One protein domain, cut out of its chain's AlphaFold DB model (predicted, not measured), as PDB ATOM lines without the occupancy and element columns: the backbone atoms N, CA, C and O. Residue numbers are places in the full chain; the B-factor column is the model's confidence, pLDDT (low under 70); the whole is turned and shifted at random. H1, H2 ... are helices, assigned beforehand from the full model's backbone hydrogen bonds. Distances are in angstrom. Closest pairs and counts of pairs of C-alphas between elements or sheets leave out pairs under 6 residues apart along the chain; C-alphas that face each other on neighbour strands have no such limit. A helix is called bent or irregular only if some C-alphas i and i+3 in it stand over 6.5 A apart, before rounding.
ATOM      1  N   ALA A  19     -57.156  -9.950 -12.541       78.81
ATOM      2  CA  ALA A  19     -56.545 -10.016 -13.866       78.81
ATOM      3  C   ALA A  19     -55.014 -10.160 -13.791       78.81
ATOM      4  O   ALA A  19     -54.440 -10.975 -14.515       78.81
ATOM      5  N   ASP A  20     -54.363  -9.426 -12.885       85.44
ATOM      6  CA  ASP A  20     -52.923  -9.525 -12.642       85.44
ATOM      7  C   ASP A  20     -52.549 -10.906 -12.074       85.44
ATOM      8  O   ASP A  20     -51.612 -11.541 -12.557       85.44
ATOM      9  N   GLU A  21     -53.318 -11.433 -11.116       86.81
ATOM     10  CA  GLU A  21     -53.153 -12.797 -10.589       86.81
ATOM     11  C   GLU A  21     -53.219 -13.853 -11.707       86.81
ATOM     12  O   GLU A  21     -52.355 -14.736 -11.796       86.81
ATOM     13  N   ALA A  22     -54.220 -13.749 -12.587       89.25
ATOM     14  CA  ALA A  22     -54.387 -14.649 -13.721       89.25
ATOM     15  C   ALA A  22     -53.220 -14.540 -14.714       89.25
ATOM     16  O   ALA A  22     -52.735 -15.560 -15.211       89.25
ATOM     17  N   ALA A  23     -52.723 -13.330 -14.973       91.50
ATOM     18  CA  ALA A  23     -51.598 -13.114 -15.873       91.50
ATOM     19  C   ALA A  23     -50.277 -13.671 -15.311       91.50
ATOM     20  O   ALA A  23     -49.510 -14.297 -16.046       91.50
ATOM     21  N   LEU A  24     -50.029 -13.528 -14.002       92.12
ATOM     22  CA  LEU A  24     -48.873 -14.140 -13.331       92.12
ATOM     23  C   LEU A  24     -48.942 -15.673 -13.378       92.12
ATOM     24  O   LEU A  24     -47.928 -16.336 -13.609       92.12
ATOM     25  N   GLN A  25     -50.138 -16.242 -13.204       93.94
ATOM     26  CA  GLN A  25     -50.353 -17.682 -13.332       93.94
ATOM     27  C   GLN A  25     -50.088 -18.174 -14.761       93.94
ATOM     28  O   GLN A  25     -49.374 -19.162 -14.948       93.94
ATOM     29  N   GLN A  26     -50.611 -17.470 -15.768       93.50
ATOM     30  CA  GLN A  26     -50.355 -17.787 -17.173       93.50
ATOM     31  C   GLN A  26     -48.864 -17.706 -17.506       93.50
ATOM     32  O   GLN A  26     -48.342 -18.573 -18.205       93.50
ATOM     33  N   GLU A  27     -48.147 -16.715 -16.973       94.94
ATOM     34  CA  GLU A  27     -46.707 -16.598 -17.191       94.94
ATOM     35  C   GLU A  27     -45.932 -17.779 -16.603       94.94
ATOM     36  O   GLU A  27     -44.994 -18.287 -17.229       94.94
ATOM     37  N   ALA A  28     -46.343 -18.255 -15.426       95.00
ATOM     38  CA  ALA A  28     -45.780 -19.456 -14.826       95.00
ATOM     39  C   ALA A  28     -45.998 -20.681 -15.728       95.00
ATOM     40  O   ALA A  28     -45.052 -21.427 -15.995       95.00
ATOM     41  N   ASP A  29     -47.209 -20.846 -16.261       94.88
ATOM     42  CA  ASP A  29     -47.550 -21.947 -17.163       94.88
ATOM     43  C   ASP A  29     -46.768 -21.874 -18.479       94.88
ATOM     44  O   ASP A  29     -46.229 -22.883 -18.933       94.88
ATOM     45  N   TYR A  30     -46.623 -20.687 -19.074       95.56
ATOM     46  CA  TYR A  30     -45.830 -20.509 -20.289       95.56
ATOM     47  C   TYR A  30     -44.364 -20.890 -20.082       95.56
ATOM     48  O   TYR A  30     -43.772 -21.542 -20.945       95.56
ATOM     49  N   ARG A  31     -43.780 -20.548 -18.927       95.19
ATOM     50  CA  ARG A  31     -42.414 -20.968 -18.569       95.19
ATOM     51  C   ARG A  31     -42.310 -22.491 -18.439       95.19
ATOM     52  O   ARG A  31     -41.326 -23.065 -18.897       95.19
ATOM     53  N   VAL A  32     -43.322 -23.147 -17.871       94.69
ATOM     54  CA  VAL A  32     -43.379 -24.615 -17.758       94.69
ATOM     55  C   VAL A  32     -43.521 -25.278 -19.132       94.69
ATOM     56  O   VAL A  32     -42.807 -26.236 -19.427       94.69
ATOM     57  N   ILE A  33     -44.383 -24.748 -20.003       94.56
ATOM     58  CA  ILE A  33     -44.531 -25.215 -21.388       94.56
ATOM     59  C   ILE A  33     -43.203 -25.080 -22.133       94.56
ATOM     60  O   ILE A  33     -42.781 -26.023 -22.798       94.56
ATOM     61  N   ALA A  34     -42.528 -23.933 -22.017       94.56
ATOM     62  CA  ALA A  34     -41.256 -23.695 -22.692       94.56
ATOM     63  C   ALA A  34     -40.182 -24.702 -22.257       94.56
ATOM     64  O   ALA A  34     -39.455 -25.201 -23.112       94.56
ATOM     65  N   ALA A  35     -40.123 -25.032 -20.964       93.62
ATOM     66  CA  ALA A  35     -39.183 -26.011 -20.420       93.62
ATOM     67  C   ALA A  35     -39.505 -27.453 -20.839       93.62
ATOM     68  O   ALA A  35     -38.600 -28.255 -21.047       93.62
ATOM     69  N   ARG A  36     -40.791 -27.802 -20.968       93.12
ATOM     70  CA  ARG A  36     -41.201 -29.180 -21.270       93.12
ATOM     71  C   ARG A  36     -41.287 -29.498 -22.760       93.12
ATOM     72  O   ARG A  36     -40.998 -30.620 -23.158       93.12
ATOM     73  N   CYS A  37     -41.729 -28.538 -23.560       92.88
ATOM     74  CA  CYS A  37     -41.978 -28.720 -24.987       92.88
ATOM     75  C   CYS A  37     -40.902 -28.082 -25.867       92.88
ATOM     76  O   CYS A  37     -40.758 -28.457 -27.027       92.88
ATOM     77  N   GLY A  38     -40.172 -27.093 -25.350       91.12
ATOM     78  CA  GLY A  38     -39.120 -26.409 -26.089       91.12
ATOM     79  C   GLY A  38     -37.813 -27.193 -26.139       91.12
ATOM     80  O   GLY A  38     -37.576 -28.128 -25.379       91.12
ATOM     81  N   THR A  39     -36.917 -26.763 -27.025       93.50
ATOM     82  CA  THR A  39     -35.507 -27.158 -26.941       93.50
ATOM     83  C   THR A  39     -34.812 -26.366 -25.825       93.50
ATOM     84  O   THR A  39     -35.241 -25.252 -25.513       93.50
ATOM     85  N   PRO A  40     -33.680 -26.844 -25.278       92.25
ATOM     86  CA  PRO A  40     -32.943 -26.107 -24.243       92.25
ATOM     87  C   PRO A  40     -32.533 -24.685 -24.664       92.25
ATOM     88  O   PRO A  40     -32.436 -23.776 -23.843       92.25
ATOM     89  N   GLY A  41     -32.287 -24.467 -25.962       92.56
ATOM     90  CA  GLY A  41     -32.025 -23.132 -26.507       92.56
ATOM     91  C   GLY A  41     -33.276 -22.249 -26.522       92.56
ATOM     92  O   GLY A  41     -33.206 -21.078 -26.143       92.56
ATOM     93  N   TYR A  42     -34.418 -22.818 -26.915       93.94
ATOM     94  CA  TYR A  42     -35.704 -22.126 -26.930       93.94
ATOM     95  C   TYR A  42     -36.139 -21.701 -25.527       93.94
ATOM     96  O   TYR A  42     -36.467 -20.535 -25.320       93.94
ATOM     97  N   GLU A  43     -36.083 -22.616 -24.556       94.81
ATOM     98  CA  GLU A  43     -36.442 -22.351 -23.160       94.81
ATOM     99  C   GLU A  43     -35.668 -21.148 -22.606       94.81
ATOM    100  O   GLU A  43     -36.266 -20.205 -22.087       94.81
ATOM    101  N   LYS A  44     -34.339 -21.131 -22.777       94.38
ATOM    102  CA  LYS A  44     -33.479 -20.041 -22.292       94.38
ATOM    103  C   LYS A  44     -33.852 -18.694 -22.907       94.38
ATOM    104  O   LYS A  44     -33.913 -17.683 -22.203       94.38
ATOM    105  N   GLN A  45     -34.100 -18.665 -24.216       93.50
ATOM    106  CA  GLN A  45     -34.504 -17.442 -24.913       93.50
ATOM    107  C   GLN A  45     -35.891 -16.973 -24.463       93.50
ATOM    108  O   GLN A  45     -36.071 -15.787 -24.173       93.50
ATOM    109  N   PHE A  46     -36.848 -17.898 -24.354       95.06
ATOM    110  CA  PHE A  46     -38.196 -17.619 -23.869       95.06
ATOM    111  C   PHE A  46     -38.165 -17.061 -22.447       95.06
ATOM    112  O   PHE A  46     -38.745 -16.011 -22.188       95.06
ATOM    113  N   TYR A  47     -37.425 -17.699 -21.541       94.56
ATOM    114  CA  TYR A  47     -37.295 -17.261 -20.155       94.56
ATOM    115  C   TYR A  47     -36.691 -15.854 -20.046       94.56
ATOM    116  O   TYR A  47     -37.187 -15.019 -19.289       94.56
ATOM    117  N   LYS A  48     -35.670 -15.537 -20.856       94.38
ATOM    118  CA  LYS A  48     -35.089 -14.185 -20.910       94.38
ATOM    119  C   LYS A  48     -36.109 -13.138 -21.368       94.38
ATOM    120  O   LYS A  48     -36.194 -12.065 -20.774       94.38
ATOM    121  N   GLN A  49     -36.880 -13.436 -22.413       94.00
ATOM    122  CA  GLN A  49     -37.905 -12.517 -22.912       94.00
ATOM    123  C   GLN A  49     -39.082 -12.385 -21.937       94.00
ATOM    124  O   GLN A  49     -39.602 -11.290 -21.752       94.00
ATOM    125  N   SER A  50     -39.473 -13.482 -21.292       93.81
ATOM    126  CA  SER A  50     -40.478 -13.527 -20.231       93.81
ATOM    127  C   SER A  50     -40.112 -12.581 -19.088       93.81
ATOM    128  O   SER A  50     -40.893 -11.692 -18.762       93.81
ATOM    129  N   LYS A  51     -38.886 -12.677 -18.556       93.00
ATOM    130  CA  LYS A  51     -38.387 -11.741 -17.535       93.00
ATOM    131  C   LYS A  51     -38.416 -10.290 -18.003       93.00
ATOM    132  O   LYS A  51     -38.817  -9.409 -17.253       93.00
ATOM    133  N   ALA A  52     -38.034 -10.030 -19.254       91.94
ATOM    134  CA  ALA A  52     -38.110  -8.684 -19.819       91.94
ATOM    135  C   ALA A  52     -39.559  -8.172 -19.935       91.94
ATOM    136  O   ALA A  52     -39.801  -6.987 -19.737       91.94
ATOM    137  N   ALA A  53     -40.523  -9.048 -20.229       91.00
ATOM    138  CA  ALA A  53     -41.941  -8.701 -20.289       91.00
ATOM    139  C   ALA A  53     -42.525  -8.399 -18.900       91.00
ATOM    140  O   ALA A  53     -43.243  -7.411 -18.757       91.00
ATOM    141  N   VAL A  54     -42.168  -9.189 -17.881       91.25
ATOM    142  CA  VAL A  54     -42.525  -8.918 -16.476       91.25
ATOM    143  C   VAL A  54     -41.917  -7.592 -16.027       91.25
ATOM    144  O   VAL A  54     -42.633  -6.721 -15.548       91.25
ATOM    145  N   ALA A  55     -40.627  -7.379 -16.297       89.75
ATOM    146  CA  ALA A  55     -39.936  -6.127 -16.000       89.75
ATOM    147  C   ALA A  55     -40.557  -4.909 -16.692       89.75
ATOM    148  O   ALA A  55     -40.519  -3.790 -16.184       89.75
ATOM    149  N   ALA A  56     -41.129  -5.125 -17.873       88.31
ATOM    150  CA  ALA A  56     -41.819  -4.088 -18.605       88.31
ATOM    151  C   ALA A  56     -43.260  -3.844 -18.111       88.31
ATOM    152  O   ALA A  56     -43.910  -2.934 -18.622       88.31
ATOM    153  N   GLY A  57     -43.774  -4.604 -17.141       87.44
ATOM    154  CA  GLY A  57     -45.176  -4.528 -16.723       87.44
ATOM    155  C   GLY A  57     -46.146  -4.959 -17.830       87.44
ATOM    156  O   GLY A  57     -47.262  -4.460 -17.912       87.44
ATOM    157  N   LEU A  58     -45.697  -5.824 -18.752       87.62
ATOM    158  CA  LEU A  58     -46.542  -6.392 -19.812       87.62
ATOM    159  C   LEU A  58     -47.322  -7.628 -19.341       87.62
ATOM    160  O   LEU A  58     -48.199  -8.086 -20.069       87.62
ATOM    161  N   VAL A  59     -46.955  -8.189 -18.185       86.62
ATOM    162  CA  VAL A  59     -47.591  -9.377 -17.593       86.62
ATOM    163  C   VAL A  59     -48.585  -8.955 -16.517       86.62
ATOM    164  O   VAL A  59     -49.765  -9.219 -16.668       86.62
ATOM    165  N   ALA A  60     -48.126  -8.252 -15.486       84.06
ATOM    166  CA  ALA A  60     -48.976  -7.652 -14.464       84.06
ATOM    167  C   ALA A  60     -48.679  -6.151 -14.376       84.06
ATOM    168  O   ALA A  60     -47.552  -5.729 -14.661       84.06
ATOM    169  N   GLY A  61     -49.679  -5.354 -13.997       74.00
ATOM    170  CA  GLY A  61     -49.538  -3.902 -13.838       74.00
ATOM    171  C   GLY A  61     -48.662  -3.478 -12.651       74.00
ATOM    172  O   GLY A  61     -48.257  -2.313 -12.573       74.00
ATOM    173  N   ASP A  62     -48.360  -4.412 -11.746       67.62
ATOM    174  CA  ASP A  62     -47.542  -4.189 -10.556       67.62
ATOM    175  C   ASP A  62     -46.102  -3.785 -10.919       67.62
ATOM    176  O   ASP A  62     -45.421  -4.418 -11.727       67.62
ATOM    177  N   LYS A  63     -45.616  -2.708 -10.288       64.19
ATOM    178  CA  LYS A  63     -44.271  -2.152 -10.533       64.19
ATOM    179  C   LYS A  63     -43.159  -2.879  -9.769       64.19
ATOM    180  O   LYS A  63     -41.987  -2.576  -9.983       64.19
ATOM    181  N   ASP A  64     -43.516  -3.802  -8.876       82.12
ATOM    182  CA  ASP A  64     -42.561  -4.576  -8.084       82.12
ATOM    183  C   ASP A  64     -42.167  -5.863  -8.819       82.12
ATOM    184  O   ASP A  64     -42.851  -6.889  -8.792       82.12
ATOM    185  N   LEU A  65     -41.029  -5.769  -9.496       85.94
ATOM    186  CA  LEU A  65     -40.465  -6.812 -10.340       85.94
ATOM    187  C   LEU A  65     -40.044  -8.046  -9.529       85.94
ATOM    188  O   LEU A  65     -40.238  -9.173  -9.985       85.94
ATOM    189  N   GLU A  66     -39.502  -7.848  -8.325       88.38
ATOM    190  CA  GLU A  66     -39.066  -8.945  -7.458       88.38
ATOM    191  C   GLU A  66     -40.274  -9.725  -6.939       88.38
ATOM    192  O   GLU A  66     -40.317 -10.956  -7.033       88.38
ATOM    193  N   LYS A  67     -41.304  -9.011  -6.475       88.25
ATOM    194  CA  LYS A  67     -42.561  -9.622  -6.037       88.25
ATOM    195  C   LYS A  67     -43.258 -10.364  -7.179       88.25
ATOM    196  O   LYS A  67     -43.729 -11.484  -6.970       88.25
ATOM    197  N   ALA A  68     -43.299  -9.783  -8.381       87.88
ATOM    198  CA  ALA A  68     -43.900 -10.418  -9.551       87.88
ATOM    199  C   ALA A  68     -43.170 -11.715  -9.937       87.88
ATOM    200  O   ALA A  68     -43.808 -12.754 -10.108       87.88
ATOM    201  N   GLU A  69     -41.836 -11.697 -10.012       92.12
ATOM    202  CA  GLU A  69     -41.043 -12.892 -10.326       92.12
ATOM    203  C   GLU A  69     -41.186 -13.979  -9.253       92.12
ATOM    204  O   GLU A  69     -41.397 -15.145  -9.595       92.12
ATOM    205  N   LYS A  70     -41.162 -13.603  -7.969       90.88
ATOM    206  CA  LYS A  70     -41.381 -14.535  -6.856       90.88
ATOM    207  C   LYS A  70     -42.777 -15.160  -6.901       90.88
ATOM    208  O   LYS A  70     -42.923 -16.354  -6.653       90.88
ATOM    209  N   SER A  71     -43.795 -14.375  -7.255       90.00
ATOM    210  CA  SER A  71     -45.170 -14.860  -7.427       90.00
ATOM    211  C   SER A  71     -45.279 -15.844  -8.596       90.00
ATOM    212  O   SER A  71     -45.841 -16.926  -8.439       90.00
ATOM    213  N   ILE A  72     -44.672 -15.533  -9.747       92.38
ATOM    214  CA  ILE A  72     -44.625 -16.437 -10.909       92.38
ATOM    215  C   ILE A  72     -43.928 -17.752 -10.550       92.38
ATOM    216  O   ILE A  72     -44.379 -18.823 -10.952       92.38
ATOM    217  N   GLU A  73     -42.827 -17.694  -9.801       91.25
ATOM    218  CA  GLU A  73     -42.097 -18.886  -9.373       91.25
ATOM    219  C   GLU A  73     -42.918 -19.750  -8.407       91.25
ATOM    220  O   GLU A  73     -43.036 -20.955  -8.629       91.25
ATOM    221  N   ALA A  74     -43.568 -19.137  -7.413       90.75
ATOM    222  CA  ALA A  74     -44.457 -19.826  -6.474       90.75
ATOM    223  C   ALA A  74     -45.687 -20.456  -7.157       90.75
ATOM    224  O   ALA A  74     -46.233 -21.444  -6.672       90.75
ATOM    225  N   ARG A  75     -46.112 -19.901  -8.296       90.94
ATOM    226  CA  ARG A  75     -47.267 -20.350  -9.087       90.94
ATOM    227  C   ARG A  75     -46.942 -21.425 -10.118       90.94
ATOM    228  O   ARG A  75     -47.846 -21.868 -10.830       90.94
ATOM    229  N   ARG A  76     -45.681 -21.859 -10.233       89.56
ATOM    230  CA  ARG A  76     -45.298 -22.934 -11.159       89.56
ATOM    231  C   ARG A  76     -46.032 -24.223 -10.800       89.56
ATOM    232  O   ARG A  76     -45.742 -24.871  -9.799       89.56
ATOM    233  N   ARG A  77     -46.992 -24.594 -11.646       87.38
ATOM    234  CA  ARG A  77     -47.793 -25.809 -11.477       87.38
ATOM    235  C   ARG A  77     -47.018 -27.036 -11.937       87.38
ATOM    236  O   ARG A  77     -46.075 -26.937 -12.722       87.38
ATOM    237  N   ASN A  78     -47.457 -28.207 -11.471       85.25
ATOM    238  CA  ASN A  78     -46.946 -29.485 -11.955       85.25
ATOM    239  C   ASN A  78     -47.025 -29.512 -13.497       85.25
ATOM    240  O   ASN A  78     -48.114 -29.295 -14.036       85.25
ATOM    241  N   PRO A  79     -45.921 -29.797 -14.213       81.81
ATOM    242  CA  PRO A  79     -45.912 -29.802 -15.669       81.81
ATOM    243  C   PRO A  79     -46.992 -30.675 -16.301       81.81
ATOM    244  O   PRO A  79     -47.465 -30.328 -17.382       81.81
ATOM    245  N   LEU A  80     -47.395 -31.778 -15.655       84.00
ATOM    246  CA  LEU A  80     -48.450 -32.681 -16.138       84.00
ATOM    247  C   LEU A  80     -49.835 -32.018 -16.185       84.00
ATOM    248  O   LEU A  80     -50.667 -32.423 -16.987       84.00
ATOM    249  N   LEU A  81     -50.068 -30.987 -15.369       85.44
ATOM    250  CA  LEU A  81     -51.316 -30.216 -15.377       85.44
ATOM    251  C   LEU A  81     -51.350 -29.161 -16.489       85.44
ATOM    252  O   LEU A  81     -52.421 -28.694 -16.863       85.44
ATOM    253  N   VAL A  82     -50.181 -28.760 -16.996       85.19
ATOM    254  CA  VAL A  82     -50.042 -27.699 -18.006       85.19
ATOM    255  C   VAL A  82     -49.900 -28.287 -19.414       85.19
ATOM    256  O   VAL A  82     -50.412 -27.738 -20.391       85.19
ATOM    257  N   VAL A  83     -49.209 -29.422 -19.513       87.31
ATOM    258  CA  VAL A  83     -48.996 -30.200 -20.735       87.31
ATOM    259  C   VAL A  83     -49.288 -31.652 -20.372       87.31
ATOM    260  O   VAL A  83     -48.491 -32.281 -19.680       87.31
ATOM    261  N   ALA A  84     -50.428 -32.206 -20.771       84.00
ATOM    262  CA  ALA A  84     -50.772 -33.568 -20.364       84.00
ATOM    263  C   ALA A  84     -49.857 -34.580 -21.069       84.00
ATOM    264  O   ALA A  84     -49.257 -35.451 -20.435       84.00
ATOM    265  N   THR A  85     -49.670 -34.399 -22.376       86.50
ATOM    266  CA  THR A  85     -48.939 -35.319 -23.247       86.50
ATOM    267  C   THR A  85     -47.941 -34.586 -24.142       86.50
ATOM    268  O   THR A  85     -48.011 -33.376 -24.344       86.50
ATOM    269  N   THR A  86     -46.985 -35.319 -24.712       82.94
ATOM    270  CA  THR A  86     -46.033 -34.761 -25.687       82.94
ATOM    271  C   THR A  86     -46.704 -34.339 -26.996       82.94
ATOM    272  O   THR A  86     -46.171 -33.471 -27.684       82.94
ATOM    273  N   ALA A  87     -47.875 -34.893 -27.327       88.69
ATOM    274  CA  ALA A  87     -48.653 -34.487 -28.496       88.69
ATOM    275  C   ALA A  87     -49.140 -33.030 -28.387       88.69
ATOM    276  O   ALA A  87     -49.156 -32.308 -29.384       88.69
ATOM    277  N   ASP A  88     -49.417 -32.560 -27.166       88.94
ATOM    278  CA  ASP A  88     -49.869 -31.186 -26.907       88.94
ATOM    279  C   ASP A  88     -48.771 -30.148 -27.198       88.94
ATOM    280  O   ASP A  88     -49.049 -28.967 -27.419       88.94
ATOM    281  N   CYS A  89     -47.499 -30.563 -27.223       91.69
ATOM    282  CA  CYS A  89     -46.372 -29.648 -27.373       91.69
ATOM    283  C   CYS A  89     -46.381 -28.873 -28.692       91.69
ATOM    284  O   CYS A  89     -45.950 -27.720 -28.707       91.69
ATOM    285  N   GLY A  90     -46.885 -29.464 -29.780       91.88
ATOM    286  CA  GLY A  90     -46.972 -28.784 -31.073       91.88
ATOM    287  C   GLY A  90     -47.816 -27.512 -30.987       91.88
ATOM    288  O   GLY A  90     -47.331 -26.421 -31.289       91.88
ATOM    289  N   GLU A  91     -49.046 -27.642 -30.494       92.88
ATOM    290  CA  GLU A  91     -49.977 -26.524 -30.322       92.88
ATOM    291  C   GLU A  91     -49.456 -25.513 -29.295       92.88
ATOM    292  O   GLU A  91     -49.414 -24.308 -29.554       92.88
ATOM    293  N   LYS A  92     -48.970 -25.993 -28.143       92.88
ATOM    294  CA  LYS A  92     -48.470 -25.109 -27.085       92.88
ATOM    295  C   LYS A  92     -47.264 -24.280 -27.544       92.88
ATOM    296  O   LYS A  92     -47.177 -23.099 -27.210       92.88
ATOM    297  N   LEU A  93     -46.365 -24.847 -28.351       93.88
ATOM    298  CA  LEU A  93     -45.249 -24.101 -28.938       93.88
ATOM    299  C   LEU A  93     -45.697 -23.065 -29.972       93.88
ATOM    300  O   LEU A  93     -45.050 -22.023 -30.081       93.88
ATOM    301  N   VAL A  94     -46.774 -23.310 -30.726       95.38
ATOM    302  CA  VAL A  94     -47.348 -22.292 -31.625       95.38
ATOM    303  C   VAL A  94     -47.824 -21.092 -30.808       95.38
ATOM    304  O   VAL A  94     -47.449 -19.960 -31.121       95.38
ATOM    305  N   THR A  95     -48.547 -21.337 -29.713       93.94
ATOM    306  CA  THR A  95     -48.990 -20.285 -28.789       93.94
ATOM    307  C   THR A  95     -47.812 -19.504 -28.213       93.94
ATOM    308  O   THR A  95     -47.808 -18.273 -28.253       93.94
ATOM    309  N   LEU A  96     -46.764 -20.190 -27.741       95.12
ATOM    310  CA  LEU A  96     -45.587 -19.503 -27.207       95.12
ATOM    311  C   LEU A  96     -44.847 -18.687 -28.273       95.12
ATOM    312  O   LEU A  96     -44.430 -17.567 -27.992       95.12
ATOM    313  N   LYS A  97     -44.710 -19.184 -29.507       94.81
ATOM    314  CA  LYS A  97     -44.091 -18.420 -30.606       94.81
ATOM    315  C   LYS A  97     -44.889 -17.162 -30.949       94.81
ATOM    316  O   LYS A  97     -44.289 -16.106 -31.162       94.81
ATOM    317  N   ALA A  98     -46.219 -17.252 -30.975       94.38
ATOM    318  CA  ALA A  98     -47.086 -16.093 -31.180       94.38
ATOM    319  C   ALA A  98     -46.893 -15.055 -30.062       94.38
ATOM    320  O   ALA A  98     -46.676 -13.875 -30.345       94.38
ATOM    321  N   LEU A  99     -46.851 -15.510 -28.806       94.44
ATOM    322  CA  LEU A  99     -46.589 -14.666 -27.641       94.44
ATOM    323  C   LEU A  99     -45.209 -13.990 -27.701       94.44
ATOM    324  O   LEU A  99     -45.086 -12.798 -27.423       94.44
ATOM    325  N   GLN A 100     -44.159 -14.722 -28.093       93.19
ATOM    326  CA  GLN A 100     -42.819 -14.150 -28.257       93.19
ATOM    327  C   GLN A 100     -42.787 -13.065 -29.336       93.19
ATOM    328  O   GLN A 100     -42.110 -12.049 -29.159       93.19
ATOM    329  N   LYS A 101     -43.515 -13.262 -30.441       92.56
ATOM    330  CA  LYS A 101     -43.610 -12.283 -31.530       92.56
ATOM    331  C   LYS A 101     -44.320 -11.007 -31.076       92.56
ATOM    332  O   LYS A 101     -43.794  -9.922 -31.314       92.56
ATOM    333  N   ASP A 102     -45.451 -11.133 -30.381       92.50
ATOM    334  CA  ASP A 102     -46.171  -9.991 -29.798       92.50
ATOM    335  C   ASP A 102     -45.268  -9.200 -28.835       92.50
ATOM    336  O   ASP A 102     -45.038  -7.998 -28.997       92.50
ATOM    337  N   ARG A 103     -44.637  -9.905 -27.889       92.25
ATOM    338  CA  ARG A 103     -43.727  -9.297 -26.909       92.25
ATOM    339  C   ARG A 103     -42.521  -8.638 -27.556       92.25
ATOM    340  O   ARG A 103     -42.094  -7.593 -27.081       92.25
ATOM    341  N   ALA A 104     -41.958  -9.213 -28.618       89.25
ATOM    342  CA  ALA A 104     -40.835  -8.606 -29.329       89.25
ATOM    343  C   ALA A 104     -41.212  -7.233 -29.909       89.25
ATOM    344  O   ALA A 104     -40.431  -6.290 -29.774       89.25
ATOM    345  N   GLY A 105     -42.419  -7.092 -30.467       87.62
ATOM    346  CA  GLY A 105     -42.929  -5.805 -30.949       87.62
ATOM    347  C   GLY A 105     -43.089  -4.779 -29.824       87.62
ATOM    348  O   GLY A 105     -42.615  -3.647 -29.932       87.62
ATOM    349  N   ARG A 106     -43.682  -5.191 -28.698       86.19
ATOM    350  CA  ARG A 106     -43.961  -4.298 -27.556       86.19
ATOM    351  C   ARG A 106     -42.701  -3.912 -26.772       86.19
ATOM    352  O   ARG A 106     -42.555  -2.763 -26.364       86.19
ATOM    353  N   LEU A 107     -41.762  -4.845 -26.599       86.75
ATOM    354  CA  LEU A 107     -40.469  -4.596 -25.952       86.75
ATOM    355  C   LEU A 107     -39.512  -3.799 -26.851       86.75
ATOM    356  O   LEU A 107     -38.724  -3.005 -26.343       86.75
ATOM    357  N   GLY A 108     -39.581  -3.990 -28.173       74.44
ATOM    358  CA  GLY A 108     -38.797  -3.230 -29.147       74.44
ATOM    359  C   GLY A 108     -39.206  -1.758 -29.227       74.44
ATOM    360  O   GLY A 108     -38.340  -0.892 -29.333       74.44
ATOM    361  N   HIS A 109     -40.504  -1.458 -29.094       59.00
ATOM    362  CA  HIS A 109     -41.007  -0.081 -29.107       59.00
ATOM    363  C   HIS A 109     -40.608   0.749 -27.882       59.00
ATOM    364  O   HIS A 109     -40.501   1.963 -27.994       59.00
ATOM    365  N   ARG A 110     -40.332   0.118 -26.733       55.69
ATOM    366  CA  ARG A 110     -39.946   0.815 -25.494       55.69
ATOM    367  C   ARG A 110     -38.509   1.350 -25.470       55.69
ATOM    368  O   ARG A 110     -38.130   1.985 -24.494       55.69
ATOM    369  N   ARG A 111     -37.696   1.044 -26.489       53.34
ATOM    370  CA  ARG A 111     -36.293   1.492 -26.601       53.34
ATOM    371  C   ARG A 111     -36.099   2.729 -27.491       53.34
ATOM    372  O   ARG A 111     -34.947   3.068 -27.755       53.34
TER     373      ARG A 111
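AT A GLANCE: This is residues 19 to 111 of the 112 residues of an uncharacterized protein of Variovorax sp. OK202 (UniProt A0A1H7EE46). The long helix H5 crosses slantwise over one side of a helical hairpin made of H1 and H2, while the shorter H3 crosses the opposite side of that hairpin, which forms the core. H5 packs on H1 with its earlier residues and on H2 with its later ones, and the very short H4 packs on H1 alone, on the later part of that helix. The printed part has 93 residues with five named helices, in the order H1, H2, H3, H4, H5 along the chain, and no named strand; its class is all helix, and the helix packing is mostly crossed. The whole is compact, with a radius of gyration of the C-alphas of 12.8 A, and the C-alphas span 36 by 26 by 22 A along their three main axes.

HOW THE PARTS SIT: H5, residues 86 to 109, is the longest helix and has a kink of 27 degrees near residue 93. It is neither bent nor irregular, but only just: C-alphas 87 and 90 are 6.5 A apart. With residues 86 to 96 alone it touches residues 30 to 37 of H1, which is residues 19 to 37; their closest C-alphas, those of Cys 37 and Cys 89, are 5.1 A apart. These two helices run opposite ways at a steep tilt of 57 degrees. With residues 100 to 107 alone H5 touches residues 46 to 53 of H2, which is residues 40 to 55; their closest C-alphas, those of Ala 53 and Arg 103, are 6.9 A apart. H2 and H5 run the same way at a steep tilt of 45 degrees. H1 and H2 form a helical hairpin, running opposite ways at a shallow tilt of 14 degrees, and they touch closest at the C-alphas of Ala 34 and Glu 43, 5.0 A apart. H3, residues 65 to 74, touches residues 24 to 28 of H1, closest at the C-alphas of Ala 28 and Ile 72, 5.1 A apart, at a steep tilt of 61 degrees, the same way. H3 also touches residues 51 to 55 of H2, closest at the C-alphas of Ala 55 and Leu 65, 5.7 A apart, at a steep tilt of 48 degrees, opposite ways. H4, residues 79 to 82, touches residues 29 to 36 of H1, closest at the C-alphas of Val 32 and Pro 79, 6.1 A apart. H1 is the hub, touching the four other helices. H3 and H5 are apart, and H4 is apart from H2, H3 and H5. Every O i to N i+4 pair is within hydrogen-bond range in H1, H2 and H3; in H5 it is 18 of 20, and H4 is too short for such a pair.

IN THESE COORDINATES: H5 measures 35.2 A from first to last C-alpha, from C-alpha 86 at (-46.033, -34.761, -25.687) to C-alpha 109 at (-41.007, -0.081, -29.107). H1 measures 26.2 A and begins with C-alpha 19 at (-56.545, -10.016, -13.866). H2 measures 22.7 A, H3 14.2 A and H4 5.2 A.

THE WHOLE: The two C-alphas farthest apart are those of Thr 85 and Arg 111, at 39.1 A. The printed part runs from residue 19 to residue 111 and has no cut. No link is long: those from H1 to H2, H3 to H4 and H4 to H5 are tight, and that from H2 to H3, nine residues, is short. The mean pLDDT of the printed part is 88.7, with residues 62 to 63 and 109 to 111 under 70.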